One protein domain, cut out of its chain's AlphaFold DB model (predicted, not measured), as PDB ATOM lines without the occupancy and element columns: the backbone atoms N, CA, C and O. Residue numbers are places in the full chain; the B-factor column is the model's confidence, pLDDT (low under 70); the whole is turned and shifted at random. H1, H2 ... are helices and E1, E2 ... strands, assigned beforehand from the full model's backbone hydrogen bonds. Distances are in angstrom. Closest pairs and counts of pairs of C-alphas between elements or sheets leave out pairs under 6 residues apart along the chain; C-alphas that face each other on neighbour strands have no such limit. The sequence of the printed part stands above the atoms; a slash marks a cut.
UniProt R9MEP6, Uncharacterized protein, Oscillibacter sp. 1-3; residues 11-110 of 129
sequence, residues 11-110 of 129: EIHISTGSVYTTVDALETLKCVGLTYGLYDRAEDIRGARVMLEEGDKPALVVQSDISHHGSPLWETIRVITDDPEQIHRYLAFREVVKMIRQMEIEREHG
ATOM      1  N   GLU A  11     169.258 210.182 223.198       93.00
ATOM      2  CA  GLU A  11     167.876 210.227 222.726       93.00
ATOM      3  C   GLU A  11     167.760 209.505 221.386       93.00
ATOM      4  O   GLU A  11     168.547 209.737 220.466       93.00
ATOM      5  N   ILE A  12     166.776 208.616 221.272       92.25
ATOM      6  CA  ILE A  12     166.524 207.852 220.051       92.25
ATOM      7  C   ILE A  12     165.463 208.579 219.232       92.25
ATOM      8  O   ILE A  12     164.334 208.769 219.681       92.25
ATOM      9  N   HIS A  13     165.820 208.915 217.998       90.50
ATOM     10  CA  HIS A  13     164.935 209.507 217.009       90.50
ATOM     11  C   HIS A  13     164.535 208.431 216.005       90.50
ATOM     12  O   HIS A  13     165.385 207.828 215.346       90.50
ATOM     13  N   ILE A  14     163.231 208.182 215.894       92.56
ATOM     14  CA  ILE A  14     162.662 207.212 214.956       92.56
ATOM     15  C   ILE A  14     161.825 207.986 213.943       92.56
ATOM     16  O   ILE A  14     160.848 208.640 214.304       92.56
ATOM     17  N   SER A  15     162.197 207.899 212.670       86.75
ATOM     18  CA  SER A  15     161.426 208.451 211.557       86.75
ATOM     19  C   SER A  15     161.221 207.390 210.476       86.75
ATOM     20  O   SER A  15     161.889 206.353 210.462       86.75
ATOM     21  N   THR A  16     160.268 207.612 209.569       87.88
ATOM     22  CA  THR A  16     159.964 206.657 208.496       87.88
ATOM     23  C   THR A  16     161.206 206.412 207.635       87.88
ATOM     24  O   THR A  16     161.580 207.251 206.819       87.88
ATOM     25  N   GLY A  17     161.847 205.258 207.828       86.31
ATOM     26  CA  GLY A  17     163.040 204.838 207.088       86.31
ATOM     27  C   GLY A  17     164.386 205.134 207.758       86.31
ATOM     28  O   GLY A  17     165.411 204.765 207.188       86.31
ATOM     29  N   SER A  18     164.428 205.740 208.951       86.88
ATOM     30  CA  SER A  18     165.692 205.917 209.679       86.88
ATOM     31  C   SER A  18     165.535 205.885 211.198       86.88
ATOM     32  O   SER A  18     164.548 206.360 211.754       86.88
ATOM     33  N   VAL A  19     166.547 205.334 211.864       91.19
ATOM     34  CA  VAL A  19     166.728 205.422 213.313       91.19
ATOM     35  C   VAL A  19     168.093 206.048 213.543       91.19
ATOM     36  O   VAL A  19     169.094 205.532 213.047       91.19
ATOM     37  N   TYR A  20     168.136 207.158 214.270       89.69
ATOM     38  CA  TYR A  20     169.388 207.782 214.689       89.69
ATOM     39  C   TYR A  20     169.316 208.166 216.162       89.69
ATOM     40  O   TYR A  20     168.238 208.266 216.744       89.69
ATOM     41  N   THR A  21     170.473 208.341 216.788       91.75
ATOM     42  CA  THR A  21     170.568 208.656 218.213       91.75
ATOM     43  C   THR A  21     171.423 209.893 218.388       91.75
ATOM     44  O   THR A  21     172.507 209.982 217.812       91.75
ATOM     45  N   THR A  22     170.938 210.843 219.177       93.50
ATOM     46  CA  THR A  22     171.732 211.985 219.627       93.50
ATOM     47  C   THR A  22     172.372 211.630 220.959       93.50
ATOM     48  O   THR A  22     171.690 211.230 221.899       93.50
ATOM     49  N   VAL A  23     173.693 211.743 221.023       95.25
ATOM     50  CA  VAL A  23     174.506 211.415 222.197       95.25
ATOM     51  C   VAL A  23     175.333 212.631 222.585       95.25
ATOM     52  O   VAL A  23     175.673 213.448 221.727       95.25
ATOM     53  N   ASP A  24     175.675 212.735 223.866       94.56
ATOM     54  CA  ASP A  24     176.614 213.750 224.329       94.56
ATOM     55  C   ASP A  24     177.999 213.494 223.716       94.56
ATOM     56  O   ASP A  24     178.541 212.383 223.801       94.56
ATOM     57  N   ALA A  25     178.545 214.498 223.029       94.62
ATOM     58  CA  ALA A  25     179.766 214.341 222.248       94.62
ATOM     59  C   ALA A  25     180.990 214.106 223.145       94.62
ATOM     60  O   ALA A  25     181.815 213.233 222.848       94.62
ATOM     61  N   LEU A  26     181.093 214.849 224.249       95.81
ATOM     62  CA  LEU A  26     182.208 214.753 225.182       95.81
ATOM     63  C   LEU A  26     182.177 213.423 225.949       95.81
ATOM     64  O   LEU A  26     183.200 212.746 226.057       95.81
ATOM     65  N   GLU A  27     181.011 212.995 226.418       95.56
ATOM     66  CA  GLU A  27     180.823 211.716 227.102       95.56
ATOM     67  C   GLU A  27     181.068 210.533 226.160       95.56
ATOM     68  O   GLU A  27     181.692 209.537 226.538       95.56
ATOM     69  N   THR A  28     180.667 210.665 224.892       96.06
ATOM     70  CA  THR A  28     180.989 209.682 223.848       96.06
ATOM     71  C   THR A  28     182.498 209.554 223.666       96.06
ATOM     72  O   THR A  28     183.024 208.437 223.636       96.06
ATOM     73  N   LEU A  29     183.216 210.679 223.590       96.75
ATOM     74  CA  LEU A  29     184.672 210.674 223.494       96.75
ATOM     75  C   LEU A  29     185.302 209.977 224.707       96.75
ATOM     76  O   LEU A  29     186.124 209.079 224.524       96.75
ATOM     77  N   LYS A  30     184.880 210.307 225.932       96.94
ATOM     78  CA  LYS A  30     185.372 209.651 227.157       96.94
ATOM     79  C   LYS A  30     185.129 208.143 227.144       96.94
ATOM     80  O   LYS A  30     186.023 207.380 227.503       96.94
ATOM     81  N   CYS A  31     183.965 207.694 226.674       96.25
ATOM     82  CA  CYS A  31     183.628 206.275 226.540       96.25
ATOM     83  C   CYS A  31     184.557 205.539 225.556       96.25
ATOM     84  O   CYS A  31     184.981 204.405 225.819       96.25
ATOM     85  N   VAL A  32     184.932 206.190 224.450       96.31
ATOM     86  CA  VAL A  32     185.985 205.694 223.552       96.31
ATOM     87  C   VAL A  32     187.325 205.648 224.293       96.31
ATOM     88  O   VAL A  32     187.969 204.601 224.300       96.31
ATOM     89  N   GLY A  33     187.711 206.720 224.988       97.00
ATOM     90  CA  GLY A  33     188.942 206.782 225.784       97.00
ATOM     91  C   GLY A  33     189.064 205.639 226.797       97.00
ATOM     92  O   GLY A  33     190.062 204.919 226.790       97.00
ATOM     93  N   LEU A  34     188.015 205.396 227.588       96.38
ATOM     94  CA  LEU A  34     187.922 204.289 228.550       96.38
ATOM     95  C   LEU A  34     188.166 202.934 227.880       96.38
ATOM     96  O   LEU A  34     188.935 202.106 228.364       96.38
ATOM     97  N   THR A  35     187.554 202.722 226.720       96.06
ATOM     98  CA  THR A  35     187.639 201.463 225.968       96.06
ATOM     99  C   THR A  35     189.050 201.188 225.440       96.06
ATOM    100  O   THR A  35     189.454 200.029 225.284       96.06
ATOM    101  N   TYR A  36     189.832 202.238 225.182       95.31
ATOM    102  CA  TYR A  36     191.229 202.144 224.756       95.31
ATOM    103  C   TYR A  36     192.247 202.326 225.894       95.31
ATOM    104  O   TYR A  36     193.444 202.252 225.626       95.31
ATOM    105  N   GLY A  37     191.805 202.504 227.145       95.44
ATOM    106  CA  GLY A  37     192.696 202.758 228.283       95.44
ATOM    107  C   GLY A  37     193.393 204.123 228.221       95.44
ATOM    108  O   GLY A  37     194.493 204.278 228.742       95.44
ATOM    109  N   LEU A  38     192.785 205.089 227.529       97.62
ATOM    110  CA  LEU A  38     193.283 206.458 227.336       97.62
ATOM    111  C   LEU A  38     192.610 207.471 228.267       97.62
ATOM    112  O   LEU A  38     192.927 208.654 228.235       97.62
ATOM    113  N   TYR A  39     191.639 207.010 229.044       97.81
ATOM    114  CA  TYR A  39     190.884 207.813 229.984       97.81
ATOM    115  C   TYR A  39     190.444 206.929 231.144       97.81
ATOM    116  O   TYR A  39     190.289 205.718 230.975       97.81
ATOM    117  N   ASP A  40     190.231 207.531 232.306       97.69
ATOM    118  CA  ASP A  40     189.784 206.847 233.508       97.69
ATOM    119  C   ASP A  40     188.621 207.615 234.140       97.69
ATOM    120  O   ASP A  40     188.626 208.844 234.183       97.69
ATOM    121  N   ARG A  41     187.622 206.900 234.673       95.81
ATOM    122  CA  ARG A  41     186.463 207.533 235.327       95.81
ATOM    123  C   ARG A  41     186.858 208.368 236.546       95.81
ATOM    124  O   ARG A  41     186.106 209.258 236.927       95.81
ATOM    125  N   ALA A  42     188.017 208.101 237.144       96.94
ATOM    126  CA  ALA A  42     188.548 208.902 238.238       96.94
ATOM    127  C   ALA A  42     188.774 210.380 237.870       96.94
ATOM    128  O   ALA A  42     188.766 211.212 238.766       96.94
ATOM    129  N   GLU A  43     188.936 210.722 236.585       96.38
ATOM    130  CA  GLU A  43     189.045 212.117 236.118       96.38
ATOM    131  C   GLU A  43     187.741 212.917 236.323       96.38
ATOM    132  O   GLU A  43     187.773 214.142 236.433       96.38
ATOM    133  N   ASP A  44     186.590 212.236 236.383       95.38
ATOM    134  CA  ASP A  44     185.263 212.859 236.509       95.38
ATOM    135  C   ASP A  44     184.659 212.729 237.919       95.38
ATOM    136  O   ASP A  44     183.678 213.402 238.249       95.38
ATOM    137  N   ILE A  45     185.222 211.865 238.767       94.31
ATOM    138  CA  ILE A  45     184.701 211.600 240.110       94.31
ATOM    139  C   ILE A  45     185.251 212.630 241.093       94.31
ATOM    140  O   ILE A  45     186.456 212.760 241.300       94.31
ATOM    141  N   ARG A  46     184.349 213.331 241.784       90.94
ATOM    142  CA  ARG A  46     184.735 214.226 242.878       90.94
ATOM    143  C   ARG A  46     185.399 213.425 244.000       90.94
ATOM    144  O   ARG A  46     184.826 212.452 244.479       90.94
ATOM    145  N   GLY A  47     186.575 213.868 244.439       92.75
ATOM    146  CA  GLY A  47     187.374 213.151 245.437       92.75
ATOM    147  C   GLY A  47     188.234 212.033 244.846       92.75
ATOM    148  O   GLY A  47     188.878 211.320 245.600       92.75
ATOM    149  N   ALA A  48     188.292 211.893 243.521       95.31
ATOM    150  CA  ALA A  48     189.304 211.101 242.839       95.31
ATOM    151  C   ALA A  48     190.069 211.981 241.844       95.31
ATOM    152  O   ALA A  48     189.614 213.062 241.463       95.31
ATOM    153  N   ARG A  49     191.262 211.536 241.459       96.00
ATOM    154  CA  ARG A  49     192.038 212.142 240.376       96.00
ATOM    155  C   ARG A  49     192.999 211.137 239.772       96.00
ATOM    156  O   ARG A  49     193.438 210.207 240.449       96.00
ATOM    157  N   VAL A  50     193.379 211.374 238.524       97.62
ATOM    158  CA  VAL A  50     194.491 210.669 237.890       97.62
ATOM    159  C   VAL A  50     195.732 211.542 237.948       97.62
ATOM    160  O   VAL A  50     195.718 212.693 237.509       97.62
ATOM    161  N   MET A  51     196.818 210.991 238.479       97.06
ATOM    162  CA  MET A  51     198.101 211.674 238.598       97.06
ATOM    163  C   MET A  51     199.205 210.858 237.943       97.06
ATOM    164  O   MET A  51     199.182 209.632 237.962       97.06
ATOM    165  N   LEU A  52     200.175 211.560 237.364       97.38
ATOM    166  CA  LEU A  52     201.458 210.968 237.017       97.38
ATOM    167  C   LEU A  52     202.317 210.995 238.283       97.38
ATOM    168  O   LEU A  52     202.641 212.075 238.773       97.38
ATOM    169  N   GLU A  53     202.637 209.828 238.828       95.50
ATOM    170  CA  GLU A  53     203.665 209.704 239.855       95.50
ATOM    171  C   GLU A  53     205.033 209.706 239.176       95.50
ATOM    172  O   GLU A  53     205.332 208.859 238.332       95.50
ATOM    173  N   GLU A  54     205.840 210.705 239.522       89.88
ATOM    174  CA  GLU A  54     207.209 210.853 239.044       89.88
ATOM    175  C   GLU A  54     208.162 210.054 239.944       89.88
ATOM    176  O   GLU A  54     208.022 210.031 241.167       89.88
ATOM    177  N   GLY A  55     209.141 209.386 239.339       87.12
ATOM    178  CA  GLY A  55     210.130 208.569 240.038       87.12
ATOM    179  C   GLY A  55     210.974 207.768 239.052       87.12
ATOM    180  O   GLY A  55     210.856 207.953 237.841       87.12
ATOM    181  N   ASP A  56     211.785 206.838 239.561       88.25
ATOM    182  CA  ASP A  56     212.625 205.960 238.725       88.25
ATOM    183  C   ASP A  56     211.803 205.133 237.722       88.25
ATOM    184  O   ASP A  56     212.299 204.738 236.666       88.25
ATOM    185  N   LYS A  57     210.534 204.873 238.053       90.50
ATOM    186  CA  LYS A  57     209.544 204.235 237.184       90.50
ATOM    187  C   LYS A  57     208.259 205.062 237.216       90.50
ATOM    188  O   LYS A  57     207.463 204.872 238.135       90.50
ATOM    189  N   PRO A  58     208.073 206.005 236.276       95.19
ATOM    190  CA  PRO A  58     206.882 206.837 236.258       95.19
ATOM    191  C   PRO A  58     205.639 205.991 235.984       95.19
ATOM    192  O   PRO A  58     205.671 205.084 235.153       95.19
ATOM    193  N   ALA A  59     204.536 206.313 236.654       97.81
ATOM    194  CA  ALA A  59     203.280 205.593 236.492       97.81
ATOM    195  C   ALA A  59     202.084 206.542 236.541       97.81
ATOM    196  O   ALA A  59     202.046 207.493 237.323       97.81
ATOM    197  N   LEU A  60     201.074 206.269 235.718       98.00
ATOM    198  CA  LEU A  60     199.762 206.881 235.886       98.00
ATOM    199  C   LEU A  60     199.009 206.132 236.972       98.00
ATOM    200  O   LEU A  60     198.809 204.920 236.879       98.00
ATOM    201  N   VAL A  61     198.557 206.863 237.979       98.00
ATOM    202  CA  VAL A  61     197.880 206.318 239.149       98.00
ATOM    203  C   VAL A  61     196.560 207.023 239.392       98.00
ATOM    204  O   VAL A  61     196.380 208.190 239.040       98.00
ATOM    205  N   VAL A  62     195.636 206.317 240.031       98.00
ATOM    206  CA  VAL A  62     194.436 206.925 240.599       98.00
ATOM    207  C   VAL A  62     194.667 207.191 242.068       98.00
ATOM    208  O   VAL A  62     195.024 206.287 242.825       98.00
ATOM    209  N   GLN A  63     194.400 208.428 242.461       97.19
ATOM    210  CA  GLN A  63     194.399 208.862 243.845       97.19
ATOM    211  C   GLN A  63     192.976 209.170 244.294       97.19
ATOM    212  O   GLN A  63     192.200 209.756 243.539       97.19
ATOM    213  N   SER A  64     192.653 208.793 245.527       96.38
ATOM    214  CA  SER A  64     191.413 209.166 246.205       96.38
ATOM    215  C   SER A  64     191.722 210.132 247.339       96.38
ATOM    216  O   SER A  64     192.741 209.997 248.014       96.38
ATOM    217  N   ASP A  65     190.845 211.104 247.551       94.56
ATOM    218  CA  ASP A  65     190.859 211.950 248.736       94.56
ATOM    219  C   ASP A  65     190.249 211.164 249.898       94.56
ATOM    220  O   ASP A  65     189.077 210.781 249.855       94.56
ATOM    221  N   ILE A  66     191.064 210.890 250.912       92.06
ATOM    222  CA  ILE A  66     190.662 210.201 252.144       92.06
ATOM    223  C   ILE A  66     190.481 211.182 253.308       92.06
ATOM    224  O   ILE A  66     190.272 210.771 254.451       92.06
ATOM    225  N   SER A  67     190.576 212.491 253.052       89.06
ATOM    226  CA  SER A  67     190.353 213.489 254.090       89.06
ATOM    227  C   SER A  67     188.874 213.544 254.483       89.06
ATOM    228  O   SER A  67     187.969 213.594 253.651       89.06
ATOM    229  N   HIS A  68     188.614 213.541 255.790       78.38
ATOM    230  CA  HIS A  68     187.257 213.702 256.313       78.38
ATOM    231  C   HIS A  68     186.927 215.171 256.609       78.38
ATOM    232  O   HIS A  68     185.771 215.562 256.479       78.38
ATOM    233  N   HIS A  69     187.933 216.001 256.926       76.31
ATOM    234  CA  HIS A  69     187.816 217.454 257.093       76.31
ATOM    235  C   HIS A  69     189.170 218.139 256.817       76.31
ATOM    236  O   HIS A  69     190.200 217.658 257.286       76.31
ATOM    237  N   GLY A  70     189.174 219.291 256.132       76.69
ATOM    238  CA  GLY A  70     190.376 220.118 255.941       76.69
ATOM    239  C   GLY A  70     191.063 219.954 254.580       76.69
ATOM    240  O   GLY A  70     190.396 219.867 253.553       76.69
ATOM    241  N   SER A  71     192.400 220.015 254.568       79.50
ATOM    242  CA  SER A  71     193.221 219.892 253.358       79.50
ATOM    243  C   SER A  71     193.160 218.471 252.784       79.50
ATOM    244  O   SER A  71     193.262 217.528 253.572       79.50
ATOM    245  N   PRO A  72     193.083 218.310 251.450       84.38
ATOM    246  CA  PRO A  72     193.010 216.993 250.829       84.38
ATOM    247  C   PRO A  72     194.190 216.105 251.225       84.38
ATOM    248  O   PRO A  72     195.345 216.539 251.152       84.38
ATOM    249  N   LEU A  73     193.898 214.859 251.595       90.75
ATOM    250  CA  LEU A  73     194.899 213.814 251.790       90.75
ATOM    251  C   LEU A  73     194.702 212.792 250.681       90.75
ATOM    252  O   LEU A  73     193.705 212.078 250.659       90.75
ATOM    253  N   TRP A  74     195.645 212.764 249.746       94.62
ATOM    254  CA  TRP A  74     195.572 211.903 248.576       94.62
ATOM    255  C   TRP A  74     196.271 210.580 248.847       94.62
ATOM    256  O   TRP A  74     197.455 210.561 249.178       94.62
ATOM    257  N   GLU A  75     195.546 209.488 248.651       95.62
ATOM    258  CA  GLU A  75     196.080 208.133 248.716       95.62
ATOM    259  C   GLU A  75     195.999 207.484 247.338       95.62
ATOM    260  O   GLU A  75     194.956 207.526 246.680       95.62
ATOM    261  N   THR A  76     197.100 206.883 246.891       96.94
ATOM    262  CA  THR A  76     197.134 206.117 245.644       96.94
ATOM    263  C   THR A  76     196.414 204.788 245.841       96.94
ATOM    264  O   THR A  76     196.881 203.918 246.570       96.94
ATOM    265  N   ILE A  77     195.274 204.628 245.168       96.69
ATOM    266  CA  ILE A  77     194.407 203.452 245.312       96.69
ATOM    267  C   ILE A  77     194.660 202.388 244.239       96.69
ATOM    268  O   ILE A  77     194.323 201.223 244.442       96.69
ATOM    269  N   ARG A  78     195.230 202.766 243.084       96.88
ATOM    270  CA  ARG A  78     195.668 201.829 242.033       96.88
ATOM    271  C   ARG A  78     196.551 202.485 240.977       96.88
ATOM    272  O   ARG A  78     196.448 203.682 240.724       96.88
ATOM    273  N   VAL A  79     197.320 201.655 240.280       97.38
ATOM    274  CA  VAL A  79     198.066 202.015 239.068       97.38
ATOM    275  C   VAL A  79     197.190 201.764 237.832       97.38
ATOM    276  O   VAL A  79     196.529 200.731 237.739       97.38
ATOM    277  N   ILE A  80     197.158 202.717 236.901       97.44
ATOM    278  CA  ILE A  80     196.535 202.586 235.573       97.44
ATOM    279  C   ILE A  80     197.516 201.905 234.619       97.44
ATOM    280  O   ILE A  80     197.164 200.926 233.966       97.44
ATOM    281  N   THR A  81     198.729 202.452 234.518       97.19
ATOM    282  CA  THR A  81     199.790 201.962 233.633       97.19
ATOM    283  C   THR A  81     201.142 202.537 234.054       97.19
ATOM    284  O   THR A  81     201.217 203.686 234.490       97.19
ATOM    285  N   ASP A  82     202.201 201.755 233.879       96.81
ATOM    286  CA  ASP A  82     203.610 202.156 233.978       96.81
ATOM    287  C   ASP A  82     204.321 202.140 232.608       96.81
ATOM    288  O   ASP A  82     205.468 202.568 232.500       96.81
ATOM    289  N   ASP A  83     203.639 201.699 231.541       97.25
ATOM    290  CA  ASP A  83     204.140 201.781 230.166       97.25
ATOM    291  C   ASP A  83     204.271 203.250 229.705       97.25
ATOM    292  O   ASP A  83     203.248 203.939 229.585       97.25
ATOM    293  N   PRO A  84     205.489 203.740 229.387       96.25
ATOM    294  CA  PRO A  84     205.712 205.120 228.963       96.25
ATOM    295  C   PRO A  84     204.921 205.523 227.716       96.25
ATOM    296  O   PRO A  84     204.454 206.663 227.627       96.25
ATOM    297  N   GLU A  85     204.737 204.610 226.756       97.06
ATOM    298  CA  GLU A  85     203.961 204.922 225.553       97.06
ATOM    299  C   GLU A  85     202.484 205.113 225.890       97.06
ATOM    300  O   GLU A  85     201.861 206.080 225.441       97.06
ATOM    301  N   GLN A  86     201.915 204.220 226.700       97.62
ATOM    302  CA  GLN A  86     200.535 204.350 227.143       97.62
ATOM    303  C   GLN A  86     200.324 205.592 228.016       97.62
ATOM    304  O   GLN A  86     199.305 206.265 227.853       97.62
ATOM    305  N   ILE A  87     201.292 205.950 228.868       97.94
ATOM    306  CA  ILE A  87     201.266 207.205 229.633       97.94
ATOM    307  C   ILE A  87     201.178 208.399 228.682       97.94
ATOM    308  O   ILE A  87     200.298 209.247 228.835       97.94
ATOM    309  N   HIS A  88     202.030 208.451 227.658       97.75
ATOM    310  CA  HIS A  88     202.008 209.541 226.686       97.75
ATOM    311  C   HIS A  88     200.670 209.625 225.936       97.75
ATOM    312  O   HIS A  88     200.089 210.707 225.818       97.75
ATOM    313  N   ARG A  89     200.142 208.481 225.475       98.50
ATOM    314  CA  ARG A  89     198.841 208.412 224.784       98.50
ATOM    315  C   ARG A  89     197.694 208.878 225.680       98.50
ATOM    316  O   ARG A  89     196.839 209.633 225.220       98.50
ATOM    317  N   TYR A  90     197.685 208.458 226.945       98.56
ATOM    318  CA  TYR A  90     196.688 208.876 227.930       98.56
ATOM    319  C   TYR A  90     196.740 210.391 228.152       98.56
ATOM    320  O   TYR A  90     195.718 211.071 228.067       98.56
ATOM    321  N   LEU A  91     197.933 210.944 228.394       98.12
ATOM    322  CA  LEU A  91     198.104 212.376 228.640       98.12
ATOM    323  C   LEU A  91     197.655 213.213 227.436       98.12
ATOM    324  O   LEU A  91     196.939 214.195 227.620       98.12
ATOM    325  N   ALA A  92     198.003 212.797 226.217       98.44
ATOM    326  CA  ALA A  92     197.546 213.458 224.998       98.44
ATOM    327  C   ALA A  92     196.014 213.423 224.865       98.44
ATOM    328  O   ALA A  92     195.391 214.447 224.587       98.44
ATOM    329  N   PHE A  93     195.394 212.267 225.111       98.56
ATOM    330  CA  PHE A  93     193.938 212.125 225.068       98.56
ATOM    331  C   PHE A  93     193.242 213.005 226.117       98.56
ATOM    332  O   PHE A  93     192.255 213.677 225.812       98.56
ATOM    333  N   ARG A  94     193.785 213.057 227.337       98.00
ATOM    334  CA  ARG A  94     193.286 213.912 228.420       98.00
ATOM    335  C   ARG A  94     193.270 215.389 228.026       98.00
ATOM    336  O   ARG A  94     192.307 216.085 228.340       98.00
ATOM    337  N   GLU A  95     194.296 215.869 227.327       98.31
ATOM    338  CA  GLU A  95     194.325 217.255 226.848       98.31
ATOM    339  C   GLU A  95     193.249 217.527 225.784       98.31
ATOM    340  O   GLU A  95     192.608 218.576 225.828       98.31
ATOM    341  N   VAL A  96     192.952 216.565 224.902       98.31
ATOM    342  CA  VAL A  96     191.829 216.683 223.948       98.31
ATOM    343  C   VAL A  96     190.487 216.796 224.680       98.31
ATOM    344  O   VAL A  96     189.684 217.671 224.351       98.31
ATOM    345  N   VAL A  97     190.250 215.961 225.699       98.00
ATOM    346  CA  VAL A  97     189.026 216.018 226.523       98.00
ATOM    347  C   VAL A  97     188.895 217.377 227.220       98.00
ATOM    348  O   VAL A  97     187.826 217.989 227.176       98.00
ATOM    349  N   LYS A  98     189.978 217.884 227.827       96.94
ATOM    350  CA  LYS A  98     189.993 219.208 228.472       96.94
ATOM    351  C   LYS A  98     189.711 220.337 227.487       96.94
ATOM    352  O   LYS A  98     188.926 221.225 227.805       96.94
ATOM    353  N   MET A  99     190.325 220.294 226.306       97.81
ATOM    354  CA  MET A  99     190.122 221.289 225.256       97.81
ATOM    355  C   MET A  99     188.651 221.352 224.829       97.81
ATOM    356  O   MET A  99     188.075 222.435 224.803       97.81
ATOM    357  N   ILE A 100     188.022 220.207 224.541       96.81
ATOM    358  CA  ILE A 100     186.609 220.166 224.127       96.81
ATOM    359  C   ILE A 100     185.700 220.683 225.245       96.81
ATOM    360  O   ILE A 100     184.847 221.529 224.987       96.81
ATOM    361  N   ARG A 101     185.933 220.257 226.492       94.88
ATOM    362  CA  ARG A 101     185.187 220.759 227.655       94.88
ATOM    363  C   ARG A 101     185.296 222.279 227.790       94.88
ATOM    364  O   ARG A 101     184.307 222.946 228.067       94.88
ATOM    365  N   GLN A 102     186.490 222.833 227.593       94.94
ATOM    366  CA  GLN A 102     186.715 224.275 227.648       94.94
ATOM    367  C   GLN A 102     185.941 225.008 226.539       94.94
ATOM    368  O   GLN A 102     185.307 226.024 226.808       94.94
ATOM    369  N   MET A 103     185.913 224.456 225.322       94.81
ATOM    370  CA  MET A 103     185.121 225.007 224.215       94.81
ATOM    371  C   MET A 103     183.612 224.988 224.500       94.81
ATOM    372  O   MET A 103     182.904 225.911 224.101       94.81
ATOM    373  N   GLU A 104     183.100 223.948 225.159       92.69
ATOM    374  CA  GLU A 104     181.693 223.867 225.575       92.69
ATOM    375  C   GLU A 104     181.366 224.930 226.629       92.69
ATOM    376  O   GLU A 104     180.414 225.688 226.455       92.69
ATOM    377  N   ILE A 105     182.224 225.080 227.646       91.88
ATOM    378  CA  ILE A 105     182.098 226.125 228.673       91.88
ATOM    379  C   ILE A 105     182.073 227.521 228.030       91.88
ATOM    380  O   ILE A 105     181.212 228.336 228.360       91.88
ATOM    381  N   GLU A 106     182.983 227.812 227.101       92.00
ATOM    382  CA  GLU A 106     183.049 229.108 226.410       92.00
ATOM    383  C   GLU A 106     181.791 229.409 225.590       92.00
ATOM    384  O   GLU A 106     181.337 230.555 225.543       92.00
ATOM    385  N   ARG A 107     181.195 228.384 224.970       87.81
ATOM    386  CA  ARG A 107     179.930 228.519 224.237       87.81
ATOM    387  C   ARG A 107     178.755 228.800 225.164       87.81
ATOM    388  O   ARG A 107     177.910 229.619 224.818       87.81
ATOM    389  N   GLU A 108     178.704 228.142 226.319       84.00
ATOM    390  CA  GLU A 108     177.639 228.332 227.309       84.00
ATOM    391  C   GLU A 108     177.687 229.714 227.972       84.00
ATOM    392  O   GLU A 108     176.643 230.319 228.214       84.00
ATOM    393  N   HIS A 109     178.884 230.236 228.252       77.62
ATOM    394  CA  HIS A 109     179.042 231.491 228.996       77.62
ATOM    395  C   HIS A 109     178.868 232.758 228.140       77.62
ATOM    396  O   HIS A 109     178.656 233.830 228.710       77.62
ATOM    397  N   GLY A 110     178.907 232.658 226.804       65.31
ATOM    398  CA  GLY A 110     178.750 233.796 225.887       65.31
ATOM    399  C   GLY A 110     179.790 234.919 226.088       65.31
ATOM    400  O   GLY A 110     180.627 234.863 226.990       65.31
TER     401      GLY A 110
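AT A GLANCE: This is residues 11 to 110 of the 129 residues of an uncharacterized protein of Oscillibacter sp. 1-3 (UniProt R9MEP6). A small, strongly twisted sheet of three strands, E3 E4 E5, makes one end of an elongated model, and the long helix H2 starts over one face of it and runs on well past it. Beside the stretch of H2 that has left the sheet lies the shorter helix H1, side by side with it and running opposite ways, and beyond H1 the hairpin of E1 and E2 reaches out as an arm, whose residues 14 to 19 stick out free. The printed part has 100 residues, with two named helices and five named strands in the order E1 E2 H1 E3 E4 E5 H2, a mixed class of helices and strands; both sheets, E3 - E4 - E5 and E1 - E2, are antiparallel. The whole is loose, with a radius of gyration of the C-alphas of 17.5 A, and spans 59 by 35 by 24 A.

IN THESE COORDINATES: Start at the larger sheet: E3 is residues 48 to 53, 14.7 A from first to last C-alpha, E4 is residues 59 to 65, 18.6 A, and E5 is residues 74 to 81, 18.4 A, with a bend of 64 degrees at residue 77. Find C-alpha 84 at (205.712, 205.120, 228.963); from there H2, residues 84 to 109, runs 37.5 A to C-alpha 109 at (179.042, 231.491, 228.996). H1 is residues 25 to 36, 16.9 A. Look for C-alpha 11 at (167.876, 210.227, 222.726), where E1, residues 11 to 15, begins its 13.0 A; E2, residues 18 to 23, covers 16.3 A.

HOW THE PARTS SIT: E3, E4 and E5 form a meander, each strand the antiparallel neighbour of the one before, with E4 the inner strand. In the hairpin of E3 and E4, look for N 51 and O 61, 2.9 A apart; in that of E4 and E5, for N 62 and O 78, 2.8 A. H2 is on this sheet, in two layers, a helix on one face of a sheet. Its residues 84 to 91 make the pairs within 10 A, and its closest C-alphas to E4 are those of Ile 87 and Leu 60, 6.4 A apart. H2 lies over E4 and runs along the strands, at 7 degrees to E4 on the local plane. Farther on, residues 93 to 101 of H2 alone touch H1, at a shallow tilt of 9 degrees, opposite ways; the closest C-alphas are those of Ile 100 and Leu 26, 7.1 A apart. H1 is not on the sheet E3 E4 E5. In the hairpin of E1 and E2, see N 13 and O 20, 2.8 A apart; E1 and H1 are apart. In H1 and H2 every O i to N i+4 pair is within hydrogen-bond range.

THE WHOLE: The two C-alphas farthest apart are those of Thr 16 and Asp 56, at 60.7 A. The printed part has no cut, and the link from H1 to E3, 11 residues, is long. Residues 105 to 110, of which 105 to 109 belong to H2, stand free. The mean pLDDT of the printed part is 93.6, and residue 110 is under 70.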